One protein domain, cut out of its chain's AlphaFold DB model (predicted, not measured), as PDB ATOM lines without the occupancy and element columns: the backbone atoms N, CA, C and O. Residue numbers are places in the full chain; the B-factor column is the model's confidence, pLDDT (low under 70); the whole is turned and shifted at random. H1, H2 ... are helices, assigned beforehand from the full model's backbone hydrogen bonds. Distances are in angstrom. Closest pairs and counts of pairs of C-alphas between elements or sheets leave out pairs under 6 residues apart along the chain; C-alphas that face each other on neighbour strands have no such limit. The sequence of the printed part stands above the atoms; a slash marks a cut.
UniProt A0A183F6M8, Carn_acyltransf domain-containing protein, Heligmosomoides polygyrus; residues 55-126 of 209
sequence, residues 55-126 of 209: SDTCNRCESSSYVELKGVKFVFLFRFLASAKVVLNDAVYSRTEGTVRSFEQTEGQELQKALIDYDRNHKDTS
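AT A GLANCE: This is residues 55 to 126 of the 209 residues of the protein "Carn_acyltransf domain-containing protein" of Heligmosomoides polygyrus (UniProt A0A183F6M8). Two long helices, H3 and H4, meet near their ends in a wide corner; short H1 and H2 pack on H3, and loop residues 68 to 73 stick out. The printed part has 72 residues, helices H1 H2 H3 H4 and no named strand: all helix. It is loose, radius of gyration of the C-alphas 15.5 A, spanning 39 by 37 by 19 A.

IN THESE COORDINATES: H3, residues 90 to 105, runs 22.6 A from C-alpha 90 at (7.388, -22.992, 22.376). H4, residues 107 to 121, runs 21.3 A to C-alpha 121 at (-21.764, -45.736, 3.113). H2 is residues 80 to 87, H1 55 to 58.

HOW THE PARTS SIT: H3 touches H2 with residues 93 to 97 alone, a hairpin; their closest C-alphas, Tyr 93 and Lys 85, are 6.2 A apart. H3 touches H1 with residues 100 to 104 alone. H4 is close to H3 but not clearly touching, at a steep tilt of 54 degrees. Every O i to N i+4 pair is within hydrogen-bond range in H3 and H4, 2 of 4 in H2.

THE WHOLE: The printed part has no cut. The link H1 to H2 is long; residues 60 to 78 have pLDDT under 70.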
ATOM      1  N   SER A  55      -4.984 -40.839  15.861       89.81
ATOM      2  CA  SER A  55      -3.718 -40.684  16.572       89.81
ATOM      3  C   SER A  55      -2.555 -40.380  15.632       89.81
ATOM      4  O   SER A  55      -1.759 -39.493  15.910       89.81
ATOM      5  N   ASP A  56      -2.461 -41.038  14.474       86.50
ATOM      6  CA  ASP A  56      -1.411 -40.741  13.493       86.50
ATOM      7  C   ASP A  56      -1.529 -39.337  12.901       86.50
ATOM      8  O   ASP A  56      -0.503 -38.733  12.595       86.50
ATOM      9  N   THR A  57      -2.747 -38.810  12.791       87.00
ATOM     10  CA  THR A  57      -3.020 -37.449  12.309       87.00
ATOM     11  C   THR A  57      -2.663 -36.398  13.368       87.00
ATOM     12  O   THR A  57      -2.005 -35.403  13.055       87.00
ATOM     13  N   CYS A  58      -3.036 -36.638  14.631       86.31
ATOM     14  CA  CYS A  58      -2.775 -35.752  15.768       86.31
ATOM     15  C   CYS A  58      -1.301 -35.745  16.199       86.31
ATOM     16  O   CYS A  58      -0.770 -34.705  16.590       86.31
ATOM     17  N   ASN A  59      -0.634 -36.900  16.149       80.44
ATOM     18  CA  ASN A  59       0.638 -37.108  16.832       80.44
ATOM     19  C   ASN A  59       1.783 -36.224  16.328       80.44
ATOM     20  O   ASN A  59       1.868 -35.827  15.171       80.44
ATOM     21  N   ARG A  60       2.740 -35.999  17.230       54.72
ATOM     22  CA  ARG A  60       4.117 -35.609  16.920       54.72
ATOM     23  C   ARG A  60       4.834 -36.831  16.339       54.72
ATOM     24  O   ARG A  60       4.565 -37.955  16.755       54.72
ATOM     25  N   CYS A  61       5.736 -36.651  15.374       48.12
ATOM     26  CA  CYS A  61       6.612 -37.741  14.943       48.12
ATOM     27  C   CYS A  61       7.503 -38.146  16.119       48.12
ATOM     28  O   CYS A  61       8.582 -37.589  16.291       48.12
ATOM     29  N   GLU A  62       7.066 -39.097  16.937       41.34
ATOM     30  CA  GLU A  62       8.014 -39.898  17.689       41.34
ATOM     31  C   GLU A  62       8.708 -40.809  16.685       41.34
ATOM     32  O   GLU A  62       8.080 -41.528  15.902       41.34
ATOM     33  N   SER A  63      10.024 -40.671  16.645       40.72
ATOM     34  CA  SER A  63      10.973 -41.246  15.699       40.72
ATOM     35  C   SER A  63      11.069 -42.783  15.730       40.72
ATOM     36  O   SER A  63      12.162 -43.310  15.573       40.72
ATOM     37  N   SER A  64       9.978 -43.526  15.933       38.78
ATOM     38  CA  SER A  64      10.025 -44.987  16.128       38.78
ATOM     39  C   SER A  64       9.591 -45.818  14.909       38.78
ATOM     40  O   SER A  64       9.568 -47.043  14.943       38.78
ATOM     41  N   SER A  65       9.285 -45.193  13.770       40.03
ATOM     42  CA  SER A  65       9.119 -45.932  12.509       40.03
ATOM     43  C   SER A  65       9.701 -45.147  11.341       40.03
ATOM     44  O   SER A  65       8.997 -44.679  10.450       40.03
ATOM     45  N   TYR A  66      11.027 -44.994  11.358       41.44
ATOM     46  CA  TYR A  66      11.780 -44.811  10.123       41.44
ATOM     47  C   TYR A  66      11.676 -46.114   9.323       41.44
ATOM     48  O   TYR A  66      12.299 -47.110   9.674       41.44
ATOM     49  N   VAL A  67      10.901 -46.121   8.239       37.66
ATOM     50  CA  VAL A  67      11.126 -47.099   7.170       37.66
ATOM     51  C   VAL A  67      12.188 -46.493   6.266       37.66
ATOM     52  O   VAL A  67      11.906 -45.673   5.394       37.66
ATOM     53  N   GLU A  68      13.440 -46.843   6.536       37.50
ATOM     54  CA  GLU A  68      14.577 -46.469   5.709       37.50
ATOM     55  C   GLU A  68      14.546 -47.291   4.412       37.50
ATOM     56  O   GLU A  68      15.117 -48.370   4.302       37.50
ATOM     57  N   LEU A  69      13.834 -46.797   3.398       38.03
ATOM     58  CA  LEU A  69      13.934 -47.324   2.039       38.03
ATOM     59  C   LEU A  69      14.881 -46.429   1.232       38.03
ATOM     60  O   LEU A  69      14.486 -45.408   0.679       38.03
ATOM     61  N   LYS A  70      16.147 -46.858   1.150       38.47
ATOM     62  CA  LYS A  70      17.160 -46.371   0.194       38.47
ATOM     63  C   LYS A  70      17.464 -44.865   0.251       38.47
ATOM     64  O   LYS A  70      17.394 -44.185  -0.769       38.47
ATOM     65  N   GLY A  71      17.836 -44.343   1.421       37.00
ATOM     66  CA  GLY A  71      18.486 -43.025   1.536       37.00
ATOM     67  C   GLY A  71      17.613 -41.806   1.211       37.00
ATOM     68  O   GLY A  71      18.115 -40.685   1.193       37.00
ATOM     69  N   VAL A  72      16.308 -41.991   0.994       37.53
ATOM     70  CA  VAL A  72      15.351 -40.896   0.826       37.53
ATOM     71  C   VAL A  72      14.425 -40.880   2.036       37.53
ATOM     72  O   VAL A  72      13.579 -41.758   2.193       37.53
ATOM     73  N   LYS A  73      14.566 -39.865   2.898       36.78
ATOM     74  CA  LYS A  73      13.605 -39.588   3.975       36.78
ATOM     75  C   LYS A  73      12.284 -39.120   3.358       36.78
ATOM     76  O   LYS A  73      12.047 -37.925   3.210       36.78
ATOM     77  N   PHE A  74      11.417 -40.056   2.983       35.47
ATOM     78  CA  PHE A  74      10.039 -39.745   2.614       35.47
ATOM     79  C   PHE A  74       9.228 -39.498   3.893       35.47
ATOM     80  O   PHE A  74       8.575 -40.389   4.428       35.47
ATOM     81  N   VAL A  75       9.269 -38.265   4.403       36.25
ATOM     82  CA  VAL A  75       8.288 -37.782   5.386       36.25
ATOM     83  C   VAL A  75       6.997 -37.508   4.619       36.25
ATOM     84  O   VAL A  75       6.733 -36.388   4.196       36.25
ATOM     85  N   PHE A  76       6.226 -38.558   4.341       36.03
ATOM     86  CA  PHE A  76       4.931 -38.441   3.667       36.03
ATOM     87  C   PHE A  76       3.809 -38.938   4.573       36.03
ATOM     88  O   PHE A  76       3.055 -39.841   4.235       36.03
ATOM     89  N   LEU A  77       3.728 -38.331   5.754       40.03
ATOM     90  CA  LEU A  77       2.518 -38.301   6.561       40.03
ATOM     91  C   LEU A  77       2.594 -37.029   7.415       40.03
ATOM     92  O   LEU A  77       3.437 -36.920   8.305       40.03
ATOM     93  N   PHE A  78       1.792 -36.023   7.070       50.00
ATOM     94  CA  PHE A  78       1.737 -34.761   7.803       50.00
ATOM     95  C   PHE A  78       1.106 -35.010   9.171       50.00
ATOM     96  O   PHE A  78      -0.103 -35.154   9.304       50.00
ATOM     97  N   ARG A  79       1.966 -35.094  10.176       73.50
ATOM     98  CA  ARG A  79       1.621 -35.189  11.588       73.50
ATOM     99  C   ARG A  79       1.423 -33.776  12.125       73.50
ATOM    100  O   ARG A  79       2.389 -33.011  12.133       73.50
ATOM    101  N   PHE A  80       0.198 -33.409  12.512       85.69
ATOM    102  CA  PHE A  80      -0.186 -32.010  12.764       85.69
ATOM    103  C   PHE A  80       0.773 -31.302  13.735       85.69
ATOM    104  O   PHE A  80       1.314 -30.242  13.408       85.69
ATOM    105  N   LEU A  81       1.080 -31.927  14.878       86.62
ATOM    106  CA  LEU A  81       2.014 -31.366  15.861       86.62
ATOM    107  C   LEU A  81       3.457 -31.301  15.345       86.62
ATOM    108  O   LEU A  81       4.175 -30.350  15.644       86.62
ATOM    109  N   ALA A  82       3.892 -32.262  14.524       86.19
ATOM    110  CA  ALA A  82       5.226 -32.215  13.926       86.19
ATOM    111  C   ALA A  82       5.381 -31.016  12.977       86.19
ATOM    112  O   ALA A  82       6.405 -30.337  13.027       86.19
ATOM    113  N   SER A  83       4.363 -30.723  12.159       85.44
ATOM    114  CA  SER A  83       4.348 -29.518  11.319       85.44
ATOM    115  C   SER A  83       4.229 -28.234  12.138       85.44
ATOM    116  O   SER A  83       4.935 -27.269  11.863       85.44
ATOM    117  N   ALA A  84       3.387 -28.230  13.175       88.12
ATOM    118  CA  ALA A  84       3.171 -27.063  14.021       88.12
ATOM    119  C   ALA A  84       4.457 -26.647  14.752       88.12
ATOM    120  O   ALA A  84       4.761 -25.461  14.828       88.12
ATOM    121  N   LYS A  85       5.270 -27.609  15.209       87.31
ATOM    122  CA  LYS A  85       6.532 -27.336  15.912       87.31
ATOM    123  C   LYS A  85       7.540 -26.521  15.091       87.31
ATOM    124  O   LYS A  85       8.355 -25.810  15.663       87.31
ATOM    125  N   VAL A  86       7.509 -26.633  13.763       90.38
ATOM    126  CA  VAL A  86       8.434 -25.901  12.878       90.38
ATOM    127  C   VAL A  86       8.037 -24.427  12.741       90.38
ATOM    128  O   VAL A  86       8.881 -23.588  12.447       90.38
ATOM    129  N   VAL A  87       6.756 -24.113  12.941       91.25
ATOM    130  CA  VAL A  87       6.182 -22.785  12.674       91.25
ATOM    131  C   VAL A  87       5.909 -22.013  13.966       91.25
ATOM    132  O   VAL A  87       5.981 -20.786  13.983       91.25
ATOM    133  N   LEU A  88       5.575 -22.716  15.048       92.06
ATOM    134  CA  LEU A  88       5.142 -22.124  16.310       92.06
ATOM    135  C   LEU A  88       6.305 -21.978  17.295       92.06
ATOM    136  O   LEU A  88       7.152 -22.858  17.407       92.06
ATOM    137  N   ASN A  89       6.294 -20.892  18.070       95.50
ATOM    138  CA  ASN A  89       7.156 -20.772  19.245       95.50
ATOM    139  C   ASN A  89       6.708 -21.728  20.366       95.50
ATOM    140  O   ASN A  89       5.563 -22.189  20.382       95.50
ATOM    141  N   ASP A  90       7.593 -21.979  21.332       94.06
ATOM    142  CA  ASP A  90       7.388 -22.992  22.376       94.06
ATOM    143  C   ASP A  90       6.116 -22.770  23.209       94.06
ATOM    144  O   ASP A  90       5.371 -23.717  23.476       94.06
ATOM    145  N   ALA A  91       5.818 -21.519  23.575       95.94
ATOM    146  CA  ALA A  91       4.641 -21.192  24.379       95.94
ATOM    147  C   ALA A  91       3.327 -21.482  23.627       95.94
ATOM    148  O   ALA A  91       2.379 -22.034  24.191       95.94
ATOM    149  N   VAL A  92       3.253 -21.137  22.338       94.81
ATOM    150  CA  VAL A  92       2.073 -21.410  21.500       94.81
ATOM    151  C   VAL A  92       1.983 -22.896  21.149       94.81
ATOM    152  O   VAL A  92       0.884 -23.456  21.168       94.81
ATOM    153  N   TYR A  93       3.117 -23.549  20.884       93.12
ATOM    154  CA  TYR A  93       3.180 -24.984  20.621       93.12
ATOM    155  C   TYR A  93       2.643 -25.794  21.806       93.12
ATOM    156  O   TYR A  93       1.773 -26.635  21.604       93.12
ATOM    157  N   SER A  94       3.084 -25.506  23.035       93.88
ATOM    158  CA  SER A  94       2.648 -26.235  24.236       93.88
ATOM    159  C   SER A  94       1.128 -26.174  24.438       93.88
ATOM    160  O   SER A  94       0.479 -27.196  24.659       93.88
ATOM    161  N   ARG A  95       0.528 -24.991  24.259       96.00
ATOM    162  CA  ARG A  95      -0.933 -24.830  24.293       96.00
ATOM    163  C   ARG A  95      -1.630 -25.594  23.164       96.00
ATOM    164  O   ARG A  95      -2.642 -26.241  23.406       96.00
ATOM    165  N   THR A  96      -1.080 -25.537  21.951       92.56
ATOM    166  CA  THR A  96      -1.619 -26.258  20.784       92.56
ATOM    167  C   THR A  96      -1.584 -27.769  21.005       92.56
ATOM    168  O   THR A  96      -2.554 -28.458  20.704       92.56
ATOM    169  N   GLU A  97      -0.494 -28.285  21.571       92.69
ATOM    170  CA  GLU A  97      -0.351 -29.689  21.948       92.69
ATOM    171  C   GLU A  97      -1.426 -30.104  22.954       92.69
ATOM    172  O   GLU A  97      -2.113 -31.093  22.713       92.69
ATOM    173  N   GLY A  98      -1.663 -29.307  24.001       93.06
ATOM    174  CA  GLY A  98      -2.760 -29.540  24.946       93.06
ATOM    175  C   GLY A  98      -4.132 -29.635  24.266       93.06
ATOM    176  O   GLY A  98      -4.867 -30.597  24.494       93.06
ATOM    177  N   THR A  99      -4.455 -28.696  23.370       94.94
ATOM    178  CA  THR A  99      -5.719 -28.710  22.613       94.94
ATOM    179  C   THR A  99      -5.849 -29.950  21.729       94.94
ATOM    180  O   THR A  99      -6.893 -30.596  21.732       94.94
ATOM    181  N   VAL A 100      -4.794 -30.322  21.000       92.75
ATOM    182  CA  VAL A 100      -4.806 -31.498  20.112       92.75
ATOM    183  C   VAL A 100      -4.991 -32.789  20.901       92.75
ATOM    184  O   VAL A 100      -5.722 -33.669  20.456       92.75
ATOM    185  N   ARG A 101      -4.365 -32.909  22.078       92.19
ATOM    186  CA  ARG A 101      -4.546 -34.074  22.955       92.19
ATOM    187  C   ARG A 101      -5.963 -34.155  23.511       92.19
ATOM    188  O   ARG A 101      -6.532 -35.242  23.526       92.19
ATOM    189  N   SER A 102      -6.547 -33.020  23.897       94.50
ATOM    190  CA  SER A 102      -7.954 -32.953  24.303       94.50
ATOM    191  C   SER A 102      -8.878 -33.394  23.164       94.50
ATOM    192  O   SER A 102      -9.717 -34.271  23.357       94.50
ATOM    193  N   PHE A 103      -8.671 -32.870  21.951       94.62
ATOM    194  CA  PHE A 103      -9.418 -33.252  20.750       94.62
ATOM    195  C   PHE A 103      -9.317 -34.756  20.461       94.62
ATOM    196  O   PHE A 103     -10.331 -35.417  20.256       94.62
ATOM    197  N   GLU A 104      -8.105 -35.318  20.501       91.50
ATOM    198  CA  GLU A 104      -7.853 -36.747  20.264       91.50
ATOM    199  C   GLU A 104      -8.609 -37.652  21.252       91.50
ATOM    200  O   GLU A 104      -9.018 -38.751  20.878       91.50
ATOM    201  N   GLN A 105      -8.802 -37.210  22.497       92.19
ATOM    202  CA  GLN A 105      -9.469 -37.982  23.553       92.19
ATOM    203  C   GLN A 105     -10.983 -37.751  23.634       92.19
ATOM    204  O   GLN A 105     -11.683 -38.569  24.226       92.19
ATOM    205  N   THR A 106     -11.483 -36.651  23.067       94.62
ATOM    206  CA  THR A 106     -12.885 -36.226  23.188       94.62
ATOM    207  C   THR A 106     -13.581 -36.253  21.822       94.62
ATOM    208  O   THR A 106     -13.764 -37.321  21.237       94.62
ATOM    209  N   GLU A 107     -13.943 -35.088  21.287       95.94
ATOM    210  CA  GLU A 107     -14.727 -34.900  20.062       95.94
ATOM    211  C   GLU A 107     -14.092 -35.545  18.818       95.94
ATOM    212  O   GLU A 107     -14.797 -36.031  17.931       95.94
ATOM    213  N   GLY A 108     -12.760 -35.638  18.757       93.94
ATOM    214  CA  GLY A 108     -12.051 -36.230  17.626       93.94
ATOM    215  C   GLY A 108     -12.404 -37.700  17.398       93.94
ATOM    216  O   GLY A 108     -12.462 -38.134  16.247       93.94
ATOM    217  N   GLN A 109     -12.696 -38.468  18.456       95.19
ATOM    218  CA  GLN A 109     -13.109 -39.873  18.330       95.19
ATOM    219  C   GLN A 109     -14.486 -39.997  17.669       95.19
ATOM    220  O   GLN A 109     -14.682 -40.842  16.791       95.19
ATOM    221  N   GLU A 110     -15.429 -39.137  18.058       97.75
ATOM    222  CA  GLU A 110     -16.782 -39.113  17.496       97.75
ATOM    223  C   GLU A 110     -16.757 -38.692  16.026       97.75
ATOM    224  O   GLU A 110     -17.349 -39.363  15.176       97.75
ATOM    225  N   LEU A 111     -15.991 -37.647  15.703       97.50
ATOM    226  CA  LEU A 111     -15.815 -37.173  14.332       97.50
ATOM    227  C   LEU A 111     -15.109 -38.211  13.449       97.50
ATOM    228  O   LEU A 111     -15.534 -38.447  12.318       97.50
ATOM    229  N   GLN A 112     -14.070 -38.880  13.961       96.38
ATOM    230  CA  GLN A 112     -13.384 -39.958  13.243       96.38
ATOM    231  C   GLN A 112     -14.338 -41.118  12.943       96.38
ATOM    232  O   GLN A 112     -14.326 -41.659  11.835       96.38
ATOM    233  N   LYS A 113     -15.175 -41.504  13.912       98.00
ATOM    234  CA  LYS A 113     -16.185 -42.548  13.720       98.00
ATOM    235  C   LYS A 113     -17.192 -42.141  12.644       98.00
ATOM    236  O   LYS A 113     -17.407 -42.909  11.710       98.00
ATOM    237  N   ALA A 114     -17.733 -40.926  12.726       98.00
ATOM    238  CA  ALA A 114     -18.660 -40.396  11.731       98.00
ATOM    239  C   ALA A 114     -18.040 -40.361  10.323       98.00
ATOM    240  O   ALA A 114     -18.695 -40.742   9.357       98.00
ATOM    241  N   LEU A 115     -16.762 -39.985  10.203       96.94
ATOM    242  CA  LEU A 115     -16.035 -39.980   8.932       96.94
ATOM    243  C   LEU A 115     -15.870 -41.390   8.344       96.94
ATOM    244  O   LEU A 115     -16.059 -41.594   7.145       96.94
ATOM    245  N   ILE A 116     -15.526 -42.373   9.180       97.50
ATOM    246  CA  ILE A 116     -15.402 -43.777   8.766       97.50
ATOM    247  C   ILE A 116     -16.759 -44.342   8.339       97.50
ATOM    248  O   ILE A 116     -16.837 -45.079   7.354       97.50
ATOM    249  N   ASP A 117     -17.824 -44.018   9.069       98.06
ATOM    250  CA  ASP A 117     -19.177 -44.462   8.743       98.06
ATOM    251  C   ASP A 117     -19.680 -43.792   7.452       98.06
ATOM    252  O   ASP A 117     -20.248 -44.470   6.594       98.06
ATOM    253  N   TYR A 118     -19.378 -42.505   7.247       97.12
ATOM    254  CA  TYR A 118     -19.628 -41.797   5.989       97.12
ATOM    255  C   TYR A 118     -18.931 -42.483   4.810       97.12
ATOM    256  O   TYR A 118     -19.586 -42.824   3.826       97.12
ATOM    257  N   ASP A 119     -17.627 -42.752   4.924       96.56
ATOM    258  CA  ASP A 119     -16.865 -43.449   3.886       96.56
ATOM    259  C   ASP A 119     -17.442 -44.840   3.607       96.56
ATOM    260  O   ASP A 119     -17.610 -45.224   2.452       96.56
ATOM    261  N   ARG A 120     -17.812 -45.600   4.642       96.62
ATOM    262  CA  ARG A 120     -18.386 -46.944   4.484       96.62
ATOM    263  C   ARG A 120     -19.678 -46.948   3.667       96.62
ATOM    264  O   ARG A 120     -19.910 -47.914   2.935       96.62
ATOM    265  N   ASN A 121     -20.480 -45.892   3.793       97.12
ATOM    266  CA  ASN A 121     -21.764 -45.736   3.113       97.12
ATOM    267  C   ASN A 121     -21.639 -45.144   1.695       97.12
ATOM    268  O   ASN A 121     -22.591 -45.246   0.929       97.12
ATOM    269  N   HIS A 122     -20.468 -44.615   1.313       96.06
ATOM    270  CA  HIS A 122     -20.205 -43.987   0.007       96.06
ATOM    271  C   HIS A 122     -19.004 -44.646  -0.690       96.06
ATOM    272  O   HIS A 122     -17.911 -44.087  -0.807       96.06
ATOM    273  N   LYS A 123     -19.177 -45.905  -1.115       93.81
ATOM    274  CA  LYS A 123     -18.083 -46.723  -1.684       93.81
ATOM    275  C   LYS A 123     -17.717 -46.375  -3.127       93.81
ATOM    276  O   LYS A 123     -16.647 -46.775  -3.579       93.81
ATOM    277  N   ASP A 124     -18.601 -45.684  -3.826       94.19
ATOM    278  CA  ASP A 124     -18.460 -45.201  -5.199       94.19
ATOM    279  C   ASP A 124     -17.573 -43.947  -5.311       94.19
ATOM    280  O   ASP A 124     -17.120 -43.609  -6.404       94.19
ATOM    281  N   THR A 125     -17.267 -43.295  -4.185       95.56
ATOM    282  CA  THR A 125     -16.427 -42.094  -4.112       95.56
ATOM    283  C   THR A 125     -15.390 -42.199  -2.983       95.56
ATOM    284  O   THR A 125     -15.148 -43.269  -2.419       95.56
ATOM    285  N   SER A 126     -14.710 -41.092  -2.683       95.12
ATOM    286  CA  SER A 126     -13.803 -40.960  -1.541       95.12
ATOM    287  C   SER A 126     -14.324 -39.919  -0.558       95.12
ATOM    288  O   SER A 126     -14.890 -38.908  -0.976       95.12
TER     289      SER A 126